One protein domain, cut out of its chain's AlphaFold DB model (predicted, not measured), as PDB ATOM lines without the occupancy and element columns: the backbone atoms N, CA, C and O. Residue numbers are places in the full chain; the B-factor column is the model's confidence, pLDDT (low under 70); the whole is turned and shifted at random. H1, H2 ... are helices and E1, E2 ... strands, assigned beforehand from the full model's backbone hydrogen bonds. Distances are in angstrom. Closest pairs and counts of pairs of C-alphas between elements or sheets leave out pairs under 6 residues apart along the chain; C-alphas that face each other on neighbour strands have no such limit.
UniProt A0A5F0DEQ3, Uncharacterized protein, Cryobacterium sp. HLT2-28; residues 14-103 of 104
ATOM      1  N   ASP A  14     188.984 100.416  81.182       59.34
ATOM      2  CA  ASP A  14     187.558 100.268  80.842       59.34
ATOM      3  C   ASP A  14     187.053  98.822  80.967       59.34
ATOM      4  O   ASP A  14     185.884  98.573  81.272       59.34
ATOM      5  N   ILE A  15     187.935  97.854  80.725       63.31
ATOM      6  CA  ILE A  15     187.646  96.423  80.793       63.31
ATOM      7  C   ILE A  15     187.731  95.920  82.241       63.31
ATOM      8  O   ILE A  15     186.941  95.055  82.617       63.31
ATOM      9  N   ASP A  16     188.595  96.513  83.073       68.06
ATOM     10  CA  ASP A  16     188.633  96.268  84.523       68.06
ATOM     11  C   ASP A  16     187.295  96.613  85.173       68.06
ATOM     12  O   ASP A  16     186.717  95.812  85.910       68.06
ATOM     13  N   GLY A  17     186.745  97.784  84.833       65.25
ATOM     14  CA  GLY A  17     185.444  98.222  85.332       65.25
ATOM     15  C   GLY A  17     184.305  97.271  84.946       65.25
ATOM     16  O   GLY A  17     183.387  97.046  85.739       65.25
ATOM     17  N   GLN A  18     184.360  96.672  83.751       70.00
ATOM     18  CA  GLN A  18     183.388  95.658  83.327       70.00
ATOM     19  C   GLN A  18     183.594  94.320  84.047       70.00
ATOM     20  O   GLN A  18     182.612  93.675  84.417       70.00
ATOM     21  N   ALA A  19     184.844  93.919  84.291       73.88
ATOM     22  CA  ALA A  19     185.159  92.715  85.054       73.88
ATOM     23  C   ALA A  19     184.642  92.814  86.498       73.88
ATOM     24  O   ALA A  19     183.949  91.907  86.955       73.88
ATOM     25  N   ILE A  20     184.875  93.945  87.174       76.56
ATOM     26  CA  ILE A  20     184.385  94.211  88.538       76.56
ATOM     27  C   ILE A  20     182.851  94.174  88.590       76.56
ATOM     28  O   ILE A  20     182.270  93.514  89.449       76.56
ATOM     29  N   LYS A  21     182.167  94.818  87.631       72.00
ATOM     30  CA  LYS A  21     180.699  94.738  87.521       72.00
ATOM     31  C   LYS A  21     180.208  93.305  87.333       72.00
ATOM     32  O   LYS A  21     179.197  92.928  87.921       72.00
ATOM     33  N   GLY A  22     180.915  92.518  86.524       75.75
ATOM     34  CA  GLY A  22     180.635  91.099  86.337       75.75
ATOM     35  C   GLY A  22     180.756  90.318  87.644       75.75
ATOM     36  O   GLY A  22     179.829  89.590  87.986       75.75
ATOM     37  N   LEU A  23     181.850  90.512  88.391       75.06
ATOM     38  CA  LEU A  23     182.098  89.866  89.687       75.06
ATOM     39  C   LEU A  23     180.979  90.159  90.695       75.06
ATOM     40  O   LEU A  23     180.396  89.228  91.246       75.06
ATOM     41  N   ASN A  24     180.596  91.428  90.838       72.31
ATOM     42  CA  ASN A  24     179.535  91.855  91.759       72.31
ATOM     43  C   ASN A  24     178.130  91.395  91.331       72.31
ATOM     44  O   ASN A  24     177.198  91.401  92.133       72.31
ATOM     45  N   GLY A  25     177.956  91.001  90.066       70.88
ATOM     46  CA  GLY A  25     176.706  90.441  89.552       70.88
ATOM     47  C   GLY A  25     176.476  88.976  89.935       70.88
ATOM     48  O   GLY A  25     175.376  88.459  89.730       70.88
ATOM     49  N   PHE A  26     177.484  88.283  90.475       69.38
ATOM     50  CA  PHE A  26     177.339  86.903  90.923       69.38
ATOM     51  C   PHE A  26     176.872  86.840  92.375       69.38
ATOM     52  O   PHE A  26     177.541  87.303  93.291       69.38
ATOM     53  N   GLU A  27     175.753  86.160  92.615       68.69
ATOM     54  CA  GLU A  27     175.381  85.779  93.974       68.69
ATOM     55  C   GLU A  27     176.305  84.648  94.465       68.69
ATOM     56  O   GLU A  27     176.229  83.507  93.989       68.69
ATOM     57  N   VAL A  28     177.174  84.971  95.428       67.38
ATOM     58  CA  VAL A  28     178.248  84.095  95.947       67.38
ATOM     59  C   VAL A  28     177.717  82.969  96.855       67.38
ATOM     60  O   VAL A  28     178.461  82.111  97.327       67.38
ATOM     61  N   ARG A  29     176.398  82.879  97.077       69.50
ATOM     62  CA  ARG A  29     175.809  81.794  97.875       69.50
ATOM     63  C   ARG A  29     176.090  80.436  97.213       69.50
ATOM     64  O   ARG A  29     175.591  80.141  96.127       69.50
ATOM     65  N   HIS A  30     176.904  79.619  97.890       81.00
ATOM     66  CA  HIS A  30     177.371  78.285  97.475       81.00
ATOM     67  C   HIS A  30     178.304  78.236  96.249       81.00
ATOM     68  O   HIS A  30     178.417  77.188  95.608       81.00
ATOM     69  N   ARG A  31     178.990  79.336  95.913       82.62
ATOM     70  CA  ARG A  31     179.970  79.390  94.815       82.62
ATOM     71  C   ARG A  31     181.240  80.106  95.262       82.62
ATOM     72  O   ARG A  31     181.162  81.099  95.964       82.62
ATOM     73  N   GLN A  32     182.394  79.616  94.814       84.38
ATOM     74  CA  GLN A  32     183.677  80.300  94.967       84.38
ATOM     75  C   GLN A  32     184.137  80.785  93.595       84.38
ATOM     76  O   GLN A  32     184.073  80.032  92.618       84.38
ATOM     77  N   ILE A  33     184.597  82.029  93.526       83.69
ATOM     78  CA  ILE A  33     185.208  82.605  92.332       83.69
ATOM     79  C   ILE A  33     186.690  82.788  92.636       83.69
ATOM     80  O   ILE A  33     187.050  83.391  93.640       83.69
ATOM     81  N   VAL A  34     187.540  82.239  91.772       88.44
ATOM     82  CA  VAL A  34     188.992  82.403  91.842       88.44
ATOM     83  C   VAL A  34     189.446  82.944  90.498       88.44
ATOM     84  O   VAL A  34     189.088  82.397  89.452       88.44
ATOM     85  N   PHE A  35     190.221  84.019  90.529       85.94
ATOM     86  CA  PHE A  35     190.818  84.625  89.350       85.94
ATOM     87  C   PHE A  35     192.235  85.094  89.680       85.94
ATOM     88  O   PHE A  35     192.589  85.275  90.843       85.94
ATOM     89  N   SER A  36     193.041  85.284  88.644       86.19
ATOM     90  CA  SER A  36     194.369  85.884  88.722       86.19
ATOM     91  C   SER A  36     194.405  87.109  87.821       86.19
ATOM     92  O   SER A  36     193.837  87.109  86.729       86.19
ATOM     93  N   SER A  37     195.042  88.167  88.305       84.50
ATOM     94  CA  SER A  37     195.205  89.421  87.580       84.50
ATOM     95  C   SER A  37     196.515  90.070  88.000       84.50
ATOM     96  O   SER A  37     196.919  89.951  89.156       84.50
ATOM     97  N   HIS A  38     197.157  90.764  87.065       82.50
ATOM     98  CA  HIS A  38     198.276  91.650  87.366       82.50
ATOM     99  C   HIS A  38     197.788  93.045  87.822       82.50
ATOM    100  O   HIS A  38     198.578  93.838  88.324       82.50
ATOM    101  N   ASN A  39     196.490  93.347  87.672       82.56
ATOM    102  CA  ASN A  39     195.883  94.602  88.100       82.56
ATOM    103  C   ASN A  39     195.327  94.488  89.527       82.56
ATOM    104  O   ASN A  39     194.259  93.909  89.759       82.56
ATOM    105  N   ALA A  40     196.033  95.103  90.475       82.75
ATOM    106  CA  ALA A  40     195.657  95.133  91.886       82.75
ATOM    107  C   ALA A  40     194.329  95.863  92.174       82.75
ATOM    108  O   ALA A  40     193.754  95.662  93.241       82.75
ATOM    109  N   ASN A  41     193.777  96.644  91.236       82.38
ATOM    110  CA  ASN A  41     192.457  97.257  91.411       82.38
ATOM    111  C   ASN A  41     191.321  96.228  91.403       82.38
ATOM    112  O   ASN A  41     190.308  96.452  92.060       82.38
ATOM    113  N   ILE A  42     191.459  95.106  90.685       85.50
ATOM    114  CA  ILE A  42     190.383  94.111  90.572       85.50
ATOM    115  C   ILE A  42     190.039  93.479  91.931       85.50
ATOM    116  O   ILE A  42     188.870  93.549  92.308       85.50
ATOM    117  N   PRO A  43     190.984  92.890  92.696       86.31
ATOM    118  CA  PRO A  43     190.649  92.318  94.000       86.31
ATOM    119  C   PRO A  43     190.214  93.371  95.028       86.31
ATOM    120  O   PRO A  43     189.422  93.057  95.907       86.31
ATOM    121  N   VAL A  44     190.685  94.618  94.913       84.88
ATOM    122  CA  VAL A  44     190.311  95.703  95.836       84.88
ATOM    123  C   VAL A  44     188.889  96.200  95.571       84.88
ATOM    124  O   VAL A  44     188.068  96.247  96.479       84.88
ATOM    125  N   LEU A  45     188.580  96.571  94.326       83.19
ATOM    126  CA  LEU A  45     187.274  97.128  93.954       83.19
ATOM    127  C   LEU A  45     186.186  96.056  93.829       83.19
ATOM    128  O   LEU A  45     185.000  96.369  93.921       83.19
ATOM    129  N   GLY A  46     186.584  94.808  93.582       81.69
ATOM    130  CA  GLY A  46     185.708  93.641  93.581       81.69
ATOM    131  C   GLY A  46     185.453  93.042  94.966       81.69
ATOM    132  O   GLY A  46     184.837  91.986  95.019       81.69
ATOM    133  N   ASP A  47     185.936  93.677  96.042       85.50
ATOM    134  CA  ASP A  47     185.745  93.248  97.438       85.50
ATOM    135  C   ASP A  47     186.155  91.783  97.678       85.50
ATOM    136  O   ASP A  47     185.384  90.950  98.154       85.50
ATOM    137  N   ALA A  48     187.374  91.428  97.259       88.81
ATOM    138  CA  ALA A  48     187.859  90.060  97.387       88.81
ATOM    139  C   ALA A  48     188.033  89.659  98.862       88.81
ATOM    140  O   ALA A  48     188.872  90.214  99.571       88.81
ATOM    141  N   ASP A  49     187.327  88.602  99.284       89.12
ATOM    142  CA  ASP A  49     187.444  88.025 100.633       89.12
ATOM    143  C   ASP A  49     188.879  87.570 100.968       89.12
ATOM    144  O   ASP A  49     189.323  87.622 102.118       89.12
ATOM    145  N   GLN A  50     189.608  87.081  99.959       92.56
ATOM    146  CA  GLN A  50     190.959  86.553 100.103       92.56
ATOM    147  C   GLN A  50     191.821  86.913  98.890       92.56
ATOM    148  O   GLN A  50     191.474  86.623  97.747       92.56
ATOM    149  N   ILE A  51     192.985  87.495  99.162       93.25
ATOM    150  CA  ILE A  51     194.022  87.842  98.194       93.25
ATOM    151  C   ILE A  51     195.220  86.917  98.419       93.25
ATOM    152  O   ILE A  51     195.558  86.583  99.556       93.25
ATOM    153  N   VAL A  52     195.854  86.499  97.321       94.38
ATOM    154  CA  VAL A  52     197.123  85.766  97.324       94.38
ATOM    155  C   VAL A  52     198.095  86.492  96.401       94.38
ATOM    156  O   VAL A  52     197.895  86.523  95.188       94.38
ATOM    157  N   ALA A  53     199.141  87.078  96.973       92.19
ATOM    158  CA  ALA A  53     200.202  87.731  96.228       92.19
ATOM    159  C   ALA A  53     201.168  86.685  95.658       92.19
ATOM    160  O   ALA A  53     201.651  85.798  96.369       92.19
ATOM    161  N   LEU A  54     201.438  86.795  94.359       92.31
ATOM    162  CA  LEU A  54     202.286  85.878  93.608       92.31
ATOM    163  C   LEU A  54     203.460  86.651  93.010       92.31
ATOM    164  O   LEU A  54     203.290  87.767  92.524       92.31
ATOM    165  N   ALA A  55     204.629  86.025  93.008       90.44
ATOM    166  CA  ALA A  55     205.819  86.501  92.324       90.44
ATOM    167  C   ALA A  55     206.351  85.408  91.394       90.44
ATOM    168  O   ALA A  55     206.022  84.227  91.538       90.44
ATOM    169  N   ALA A  56     207.166  85.814  90.430       92.12
ATOM    170  CA  ALA A  56     207.874  84.909  89.545       92.12
ATOM    171  C   ALA A  56     209.337  85.336  89.441       92.12
ATOM    172  O   ALA A  56     209.640  86.529  89.442       92.12
ATOM    173  N   GLU A  57     210.230  84.357  89.353       94.12
ATOM    174  CA  GLU A  57     211.666  84.567  89.198       94.12
ATOM    175  C   GLU A  57     212.190  83.764  88.005       94.12
ATOM    176  O   GLU A  57     211.830  82.597  87.815       94.12
ATOM    177  N   ASP A  58     213.048  84.394  87.203       96.38
ATOM    178  CA  ASP A  58     213.794  83.729  86.140       96.38
ATOM    179  C   ASP A  58     214.948  82.925  86.742       96.38
ATOM    180  O   ASP A  58     215.879  83.473  87.332       96.38
ATOM    181  N   THR A  59     214.919  81.609  86.552       93.81
ATOM    182  CA  THR A  59     215.998  80.708  86.968       93.81
ATOM    183  C   THR A  59     216.709  80.127  85.742       93.81
ATOM    184  O   THR A  59     216.137  80.104  84.646       93.81
ATOM    185  N   PRO A  60     217.918  79.551  85.892       95.56
ATOM    186  CA  PRO A  60     218.584  78.841  84.796       95.56
ATOM    187  C   PRO A  60     217.755  77.699  84.179       95.56
ATOM    188  O   PRO A  60     218.015  77.301  83.047       95.56
ATOM    189  N   ASN A  61     216.758  77.181  84.908       94.31
ATOM    190  CA  ASN A  61     215.884  76.089  84.475       94.31
ATOM    191  C   ASN A  61     214.494  76.574  84.007       94.31
ATOM    192  O   ASN A  61     213.617  75.746  83.766       94.31
ATOM    193  N   GLY A  62     214.285  77.891  83.882       93.75
ATOM    194  CA  GLY A  62     213.017  78.514  83.491       93.75
ATOM    195  C   GLY A  62     212.405  79.400  84.582       93.75
ATOM    196  O   GLY A  62     213.026  79.661  85.611       93.75
ATOM    197  N   VAL A  63     211.173  79.860  84.355       94.62
ATOM    198  CA  VAL A  63     210.433  80.728  85.285       94.62
ATOM    199  C   VAL A  63     209.815  79.902  86.410       94.62
ATOM    200  O   VAL A  63     209.095  78.936  86.146       94.62
ATOM    201  N   VAL A  64     210.037  80.308  87.659       94.62
ATOM    202  CA  VAL A  64     209.407  79.703  88.840       94.62
ATOM    203  C   VAL A  64     208.482  80.719  89.495       94.62
ATOM    204  O   VAL A  64     208.918  81.792  89.898       94.62
ATOM    205  N   GLY A  65     207.199  80.370  89.607       92.62
ATOM    206  CA  GLY A  65     206.210  81.152  90.347       92.62
ATOM    207  C   GLY A  65     206.084  80.679  91.793       92.62
ATOM    208  O   GLY A  65     206.112  79.477  92.057       92.62
ATOM    209  N   TYR A  66     205.910  81.609  92.723       92.88
ATOM    210  CA  TYR A  66     205.714  81.321  94.142       92.88
ATOM    211  C   TYR A  66     204.761  82.332  94.783       92.88
ATOM    212  O   TYR A  66     204.602  83.456  94.307       92.88
ATOM    213  N   SER A  67     204.108  81.930  95.874       92.81
ATOM    214  CA  SER A  67     203.370  82.867  96.719       92.81
ATOM    215  C   SER A  67     204.342  83.654  97.582       92.81
ATOM    216  O   SER A  67     205.233  83.065  98.198       92.81
ATOM    217  N   ILE A  68     204.143  84.963  97.667       92.88
ATOM    218  CA  ILE A  68     204.956  85.822  98.524       92.88
ATOM    219  C   ILE A  68     204.665  85.477  99.990       92.88
ATOM    220  O   ILE A  68     203.516  85.226 100.367       92.88
ATOM    221  N   GLN A  69     205.709  85.434 100.819       93.12
ATOM    222  CA  GLN A  69     205.562  85.234 102.259       93.12
ATOM    223  C   GLN A  69     204.658  86.327 102.851       93.12
ATOM    224  O   GLN A  69     204.782  87.493 102.494       93.12
ATOM    225  N   ASP A  70     203.717  85.935 103.713       93.25
ATOM    226  CA  ASP A  70     202.683  86.814 104.290       93.25
ATOM    227  C   ASP A  70     201.751  87.481 103.254       93.25
ATOM    228  O   ASP A  70     200.927  88.331 103.583       93.25
ATOM    229  N   GLY A  71     201.815  87.049 101.991       92.12
ATOM    230  CA  GLY A  71     200.996  87.543 100.885       92.12
ATOM    231  C   GLY A  71     199.603  86.934 100.799       92.12
ATOM    232  O   GLY A  71     198.973  87.046  99.754       92.12
ATOM    233  N   LEU A  72     199.122  86.265 101.849       94.44
ATOM    234  CA  LEU A  72     197.817  85.606 101.870       94.44
ATOM    235  C   LEU A  72     196.931  86.204 102.959       94.44
ATOM    236  O   LEU A  72     197.277  86.170 104.138       94.44
ATOM    237  N   GLY A  73     195.753  86.690 102.576       93.75
ATOM    238  CA  GLY A  73     194.775  87.233 103.519       93.75
ATOM    239  C   GLY A  73     193.789  88.200 102.873       93.75
ATOM    240  O   GLY A  73     193.825  88.421 101.667       93.75
ATOM    241  N   SER A  74     192.902  88.774 103.684       92.25
ATOM    242  CA  SER A  74     192.041  89.892 103.269       92.25
ATOM    243  C   SER A  74     192.870  91.171 103.059       92.25
ATOM    244  O   SER A  74     193.970  91.297 103.603       92.25
ATOM    245  N   ILE A  75     192.323  92.143 102.322       88.00
ATOM    246  CA  ILE A  75     192.894  93.489 102.157       88.00
ATOM    247  C   ILE A  75     193.139  94.220 103.492       88.00
ATOM    248  O   ILE A  75     193.989  95.104 103.576       88.00
ATOM    249  N   ASP A  76     192.450  93.832 104.565       89.12
ATOM    250  CA  ASP A  76     192.682  94.396 105.897       89.12
ATOM    251  C   ASP A  76     193.999  93.920 106.531       89.12
ATOM    252  O   ASP A  76     194.553  94.594 107.412       89.12
ATOM    253  N   HIS A  77     194.535  92.784 106.073       93.25
ATOM    254  CA  HIS A  77     195.807  92.252 106.543       93.25
ATOM    255  C   HIS A  77     196.954  93.153 106.073       93.25
ATOM    256  O   HIS A  77     197.187  93.316 104.878       93.25
ATOM    257  N   ALA A  78     197.678  93.757 107.021       92.50
ATOM    258  CA  ALA A  78     198.660  94.800 106.722       92.50
ATOM    259  C   ALA A  78     199.728  94.399 105.674       92.50
ATOM    260  O   ALA A  78     199.951  95.203 104.769       92.50
ATOM    261  N   PRO A  79     200.329  93.191 105.720       93.38
ATOM    262  CA  PRO A  79     201.230  92.716 104.665       93.38
ATOM    263  C   PRO A  79     200.588  92.672 103.271       93.38
ATOM    264  O   PRO A  79     201.166  93.171 102.307       93.38
ATOM    265  N   VAL A  80     199.367  92.141 103.161       92.19
ATOM    266  CA  VAL A  80     198.621  92.074 101.891       92.19
ATOM    267  C   VAL A  80     198.316  93.476 101.375       92.19
ATOM    268  O   VAL A  80     198.554  93.761 100.204       92.19
ATOM    269  N   ARG A  81     197.850  94.378 102.248       90.19
ATOM    270  CA  ARG A  81     197.578  95.772 101.881       90.19
ATOM    271  C   ARG A  81     198.812  96.467 101.324       90.19
ATOM    272  O   ARG A  81     198.718  97.146 100.309       90.19
ATOM    273  N   GLN A  82     199.961  96.284 101.971       89.25
ATOM    274  CA  GLN A  82     201.211  96.875 101.513       89.25
ATOM    275  C   GLN A  82     201.593  96.375 100.112       89.25
ATOM    276  O   GLN A  82     201.910  97.193  99.253       89.25
ATOM    277  N   MET A  83     201.501  95.067  99.855       89.00
ATOM    278  CA  MET A  83     201.785  94.506  98.528       89.00
ATOM    279  C   MET A  83     200.816  95.022  97.461       89.00
ATOM    280  O   MET A  83     201.228  95.360  96.357       89.00
ATOM    281  N   VAL A  84     199.527  95.127  97.788       87.50
ATOM    282  CA  VAL A  84     198.527  95.713  96.886       87.50
ATOM    283  C   VAL A  84     198.896  97.159  96.542       87.50
ATOM    284  O   VAL A  84     198.904  97.511  95.368       87.50
ATOM    285  N   GLU A  85     199.257  97.982  97.529       85.19
ATOM    286  CA  GLU A  85     199.702  99.368  97.310       85.19
ATOM    287  C   GLU A  85     200.968  99.467  96.442       85.19
ATOM    288  O   GLU A  85     201.122 100.430  95.691       85.19
ATOM    289  N   GLU A  86     201.869  98.487  96.531       83.50
ATOM    290  CA  GLU A  86     203.074  98.401  95.698       83.50
ATOM    291  C   GLU A  86     202.758  97.997  94.248       83.50
ATOM    292  O   GLU A  86     203.376  98.527  93.325       83.50
ATOM    293  N   ILE A  87     201.784  97.102  94.041       80.75
ATOM    294  CA  ILE A  87     201.397  96.579  92.717       80.75
ATOM    295  C   ILE A  87     200.453  97.531  91.968       80.75
ATOM    296  O   ILE A  87     200.454  97.549  90.736       80.75
ATOM    297  N   LEU A  88     199.635  98.317  92.678       73.69
ATOM    298  CA  LEU A  88     198.728  99.291  92.061       73.69
ATOM    299  C   LEU A  88     199.485 100.201  91.087       73.69
ATOM    300  O   LEU A  88     200.577 100.674  91.391       73.69
ATOM    301  N   GLU A  89     198.900 100.471  89.917       63.19
ATOM    302  CA  GLU A  89     199.563 101.245  88.863       63.19
ATOM    303  C   GLU A  89     200.132 102.579  89.382       63.19
ATOM    304  O   GLU A  89     199.397 103.475  89.832       63.19
ATOM    305  N   GLY A  90     201.461 102.699  89.273       61.88
ATOM    306  CA  GLY A  90     202.268 103.827  89.749       61.88
ATOM    307  C   GLY A  90     202.835 103.669  91.172       61.88
ATOM    308  O   GLY A  90     203.510 104.577  91.661       61.88
ATOM    309  N   GLY A  91     202.587 102.532  91.821       69.31
ATOM    310  CA  GLY A  91     203.086 102.174  93.145       69.31
ATOM    311  C   GLY A  91     202.589 103.085  94.270       69.31
ATOM    312  O   GLY A  91     201.741 103.970  94.091       69.31
ATOM    313  N   ARG A  92     203.187 102.894  95.450       73.62
ATOM    314  CA  ARG A  92     202.915 103.661  96.677       73.62
ATOM    315  C   ARG A  92     202.958 105.176  96.446       73.62
ATOM    316  O   ARG A  92     202.119 105.911  96.966       73.62
ATOM    317  N   ASP A  93     203.909 105.644  95.644       76.38
ATOM    318  CA  ASP A  93     204.117 107.069  95.390       76.38
ATOM    319  C   ASP A  93     203.014 107.676  94.521       76.38
ATOM    320  O   ASP A  93     202.515 108.760  94.838       76.38
ATOM    321  N   ALA A  94     202.558 106.983  93.471       72.06
ATOM    322  CA  ALA A  94     201.413 107.455  92.696       72.06
ATOM    323  C   ALA A  94     200.120 107.409  93.515       72.06
ATOM    324  O   ALA A  94     199.294 108.316  93.399       72.06
ATOM    325  N   PHE A  95     199.949 106.399  94.375       70.44
ATOM    326  CA  PHE A  95     198.819 106.335  95.301       70.44
ATOM    327  C   PHE A  95     198.801 107.541  96.253       70.44
ATOM    328  O   PHE A  95     197.805 108.265  96.320       70.44
ATOM    329  N   ASN A  96     199.924 107.823  96.918       77.12
ATOM    330  CA  ASN A  96     200.070 108.977  97.805       77.12
ATOM    331  C   ASN A  96     199.880 110.306  97.063       77.12
ATOM    332  O   ASN A  96     199.237 111.218  97.579       77.12
ATOM    333  N   THR A  97     200.385 110.405  95.831       79.62
ATOM    334  CA  THR A  97     200.210 111.588  94.980       79.62
ATOM    335  C   THR A  97     198.735 111.823  94.662       79.62
ATOM    336  O   THR A  97     198.249 112.941  94.814       79.62
ATOM    337  N   ARG A  98     197.982 110.779  94.290       74.88
ATOM    338  CA  ARG A  98     196.527 110.871  94.074       74.88
ATOM    339  C   ARG A  98     195.800 111.268  95.358       74.88
ATOM    340  O   ARG A  98     194.923 112.125  95.309       74.88
ATOM    341  N   ARG A  99     196.193 110.714  96.510       77.69
ATOM    342  CA  ARG A  99     195.634 111.094  97.815       77.69
ATOM    343  C   ARG A  99     195.836 112.581  98.112       77.69
ATOM    344  O   ARG A  99     194.891 113.259  98.494       77.69
ATOM    345  N   TYR A 100     197.045 113.090  97.883       78.94
ATOM    346  CA  TYR A 100     197.375 114.503  98.055       78.94
ATOM    347  C   TYR A 100     196.606 115.414  97.083       78.94
ATOM    348  O   TYR A 100     196.069 116.436  97.499       78.94
ATOM    349  N   LEU A 101     196.527 115.041  95.801       74.44
ATOM    350  CA  LEU A 101     195.869 115.841  94.761       74.44
ATOM    351  C   LEU A 101     194.339 115.874  94.896       74.44
ATOM    352  O   LEU A 101     193.730 116.890  94.566       74.44
ATOM    353  N   TYR A 102     193.723 114.779  95.348       76.94
ATOM    354  CA  TYR A 102     192.265 114.617  95.367       76.94
ATOM    355  C   TYR A 102     191.641 114.601  96.772       76.94
ATOM    356  O   TYR A 102     190.421 114.642  96.884       76.94
ATOM    357  N   GLY A 103     192.451 114.619  97.836       52.94
ATOM    358  CA  GLY A 103     192.003 114.930  99.196       52.94
ATOM    359  C   GLY A 103     191.197 113.840  99.910       52.94
ATOM    360  O   GLY A 103     190.266 114.176 100.639       52.94
TER     361      GLY A 103
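Overview. This is residues 14 to 103 of the 104 residues of an uncharacterized protein of Cryobacterium sp. HLT2-28 (UniProt A0A5F0DEQ3). A long two-stranded hairpin, E1 and E2, reaches out from a small body, its turn at residues 58 to 63 sticking out; at the other end of the hairpin H3 packs on it, H2 sits near H3 and the start of E1, and H1 packs on H2. H4 turns off at a corner from the end of H3 and ends in a free arm, residues 97 to 103, while residues 25 to 32 of the long link between H1 and H2 make a third projection. The printed part has 90 residues, with four named helices and two named strands in the order H1, H2, E1, E2, H3, H4; the sheet's order is E1 - E2, antiparallel, and the class is mixed, helices and strands. The whole is only just loose, close to compact, with a radius of gyration of the C-alphas of 15.0 A, and its C-alphas span 43 by 41 by 27 A.

Arrangement. E1, residues 51 to 59, and E2, residues 62 to 73, form an antiparallel hairpin, with 154 degrees between their directions. N 57 and O 64 are 2.9 A apart and N 53 and O 71 are 2.8 A apart, both within hydrogen-bond range. E2 bends by 68 degrees at residue 70. H3, residues 78 to 87, comes closest to E2 at the C-alphas of Gly 71 and Val 80, 5.2 A apart, and to E1 at those of Ile 51 and Val 80, 7.3 A. H2, residues 41 to 45, is near H3; its closest C-alpha to E1 is that of Pro 43, 7.0 A from that of Ile 51. H1, residues 14 to 24, touches H2, the closest C-alphas being those of Ile 20 and Ile 42, 6.3 A apart. H4, residues 91 to 102, touches H3 only at the corner, with residues 91 to 95 alone; the closest C-alphas are those of Glu 86 and Arg 92, 5.4 A apart, and the two helices are about perpendicular at 87 degrees. H1 and H4 are apart, and both are apart from E1 and E2. In H1, H2, H3 and H4 every O i to N i+4 pair is within hydrogen-bond range.

Along the chain. E1 measures 25.7 A from C-alpha 51 at (194.022, 87.842, 98.194) to C-alpha 59, and E2 28.5 A. H1 begins with C-alpha 14 at (187.558, 100.268, 80.842) and is 15.9 A long. H3 is 14.4 A long, and H4 runs 16.6 A to C-alpha 102 at (192.265, 114.617, 95.367).

Size, cuts and confidence. The C-alphas farthest apart are those of Asn 61 and Gly 103, 47.9 A. The printed part has no cut. The link from H1 to H2 is long, with 16 residues; the other links are tight. The mean pLDDT of the printed part is 82.8, and residues 14 to 17, 26 to 29, 89 to 91 and 103 are under 70.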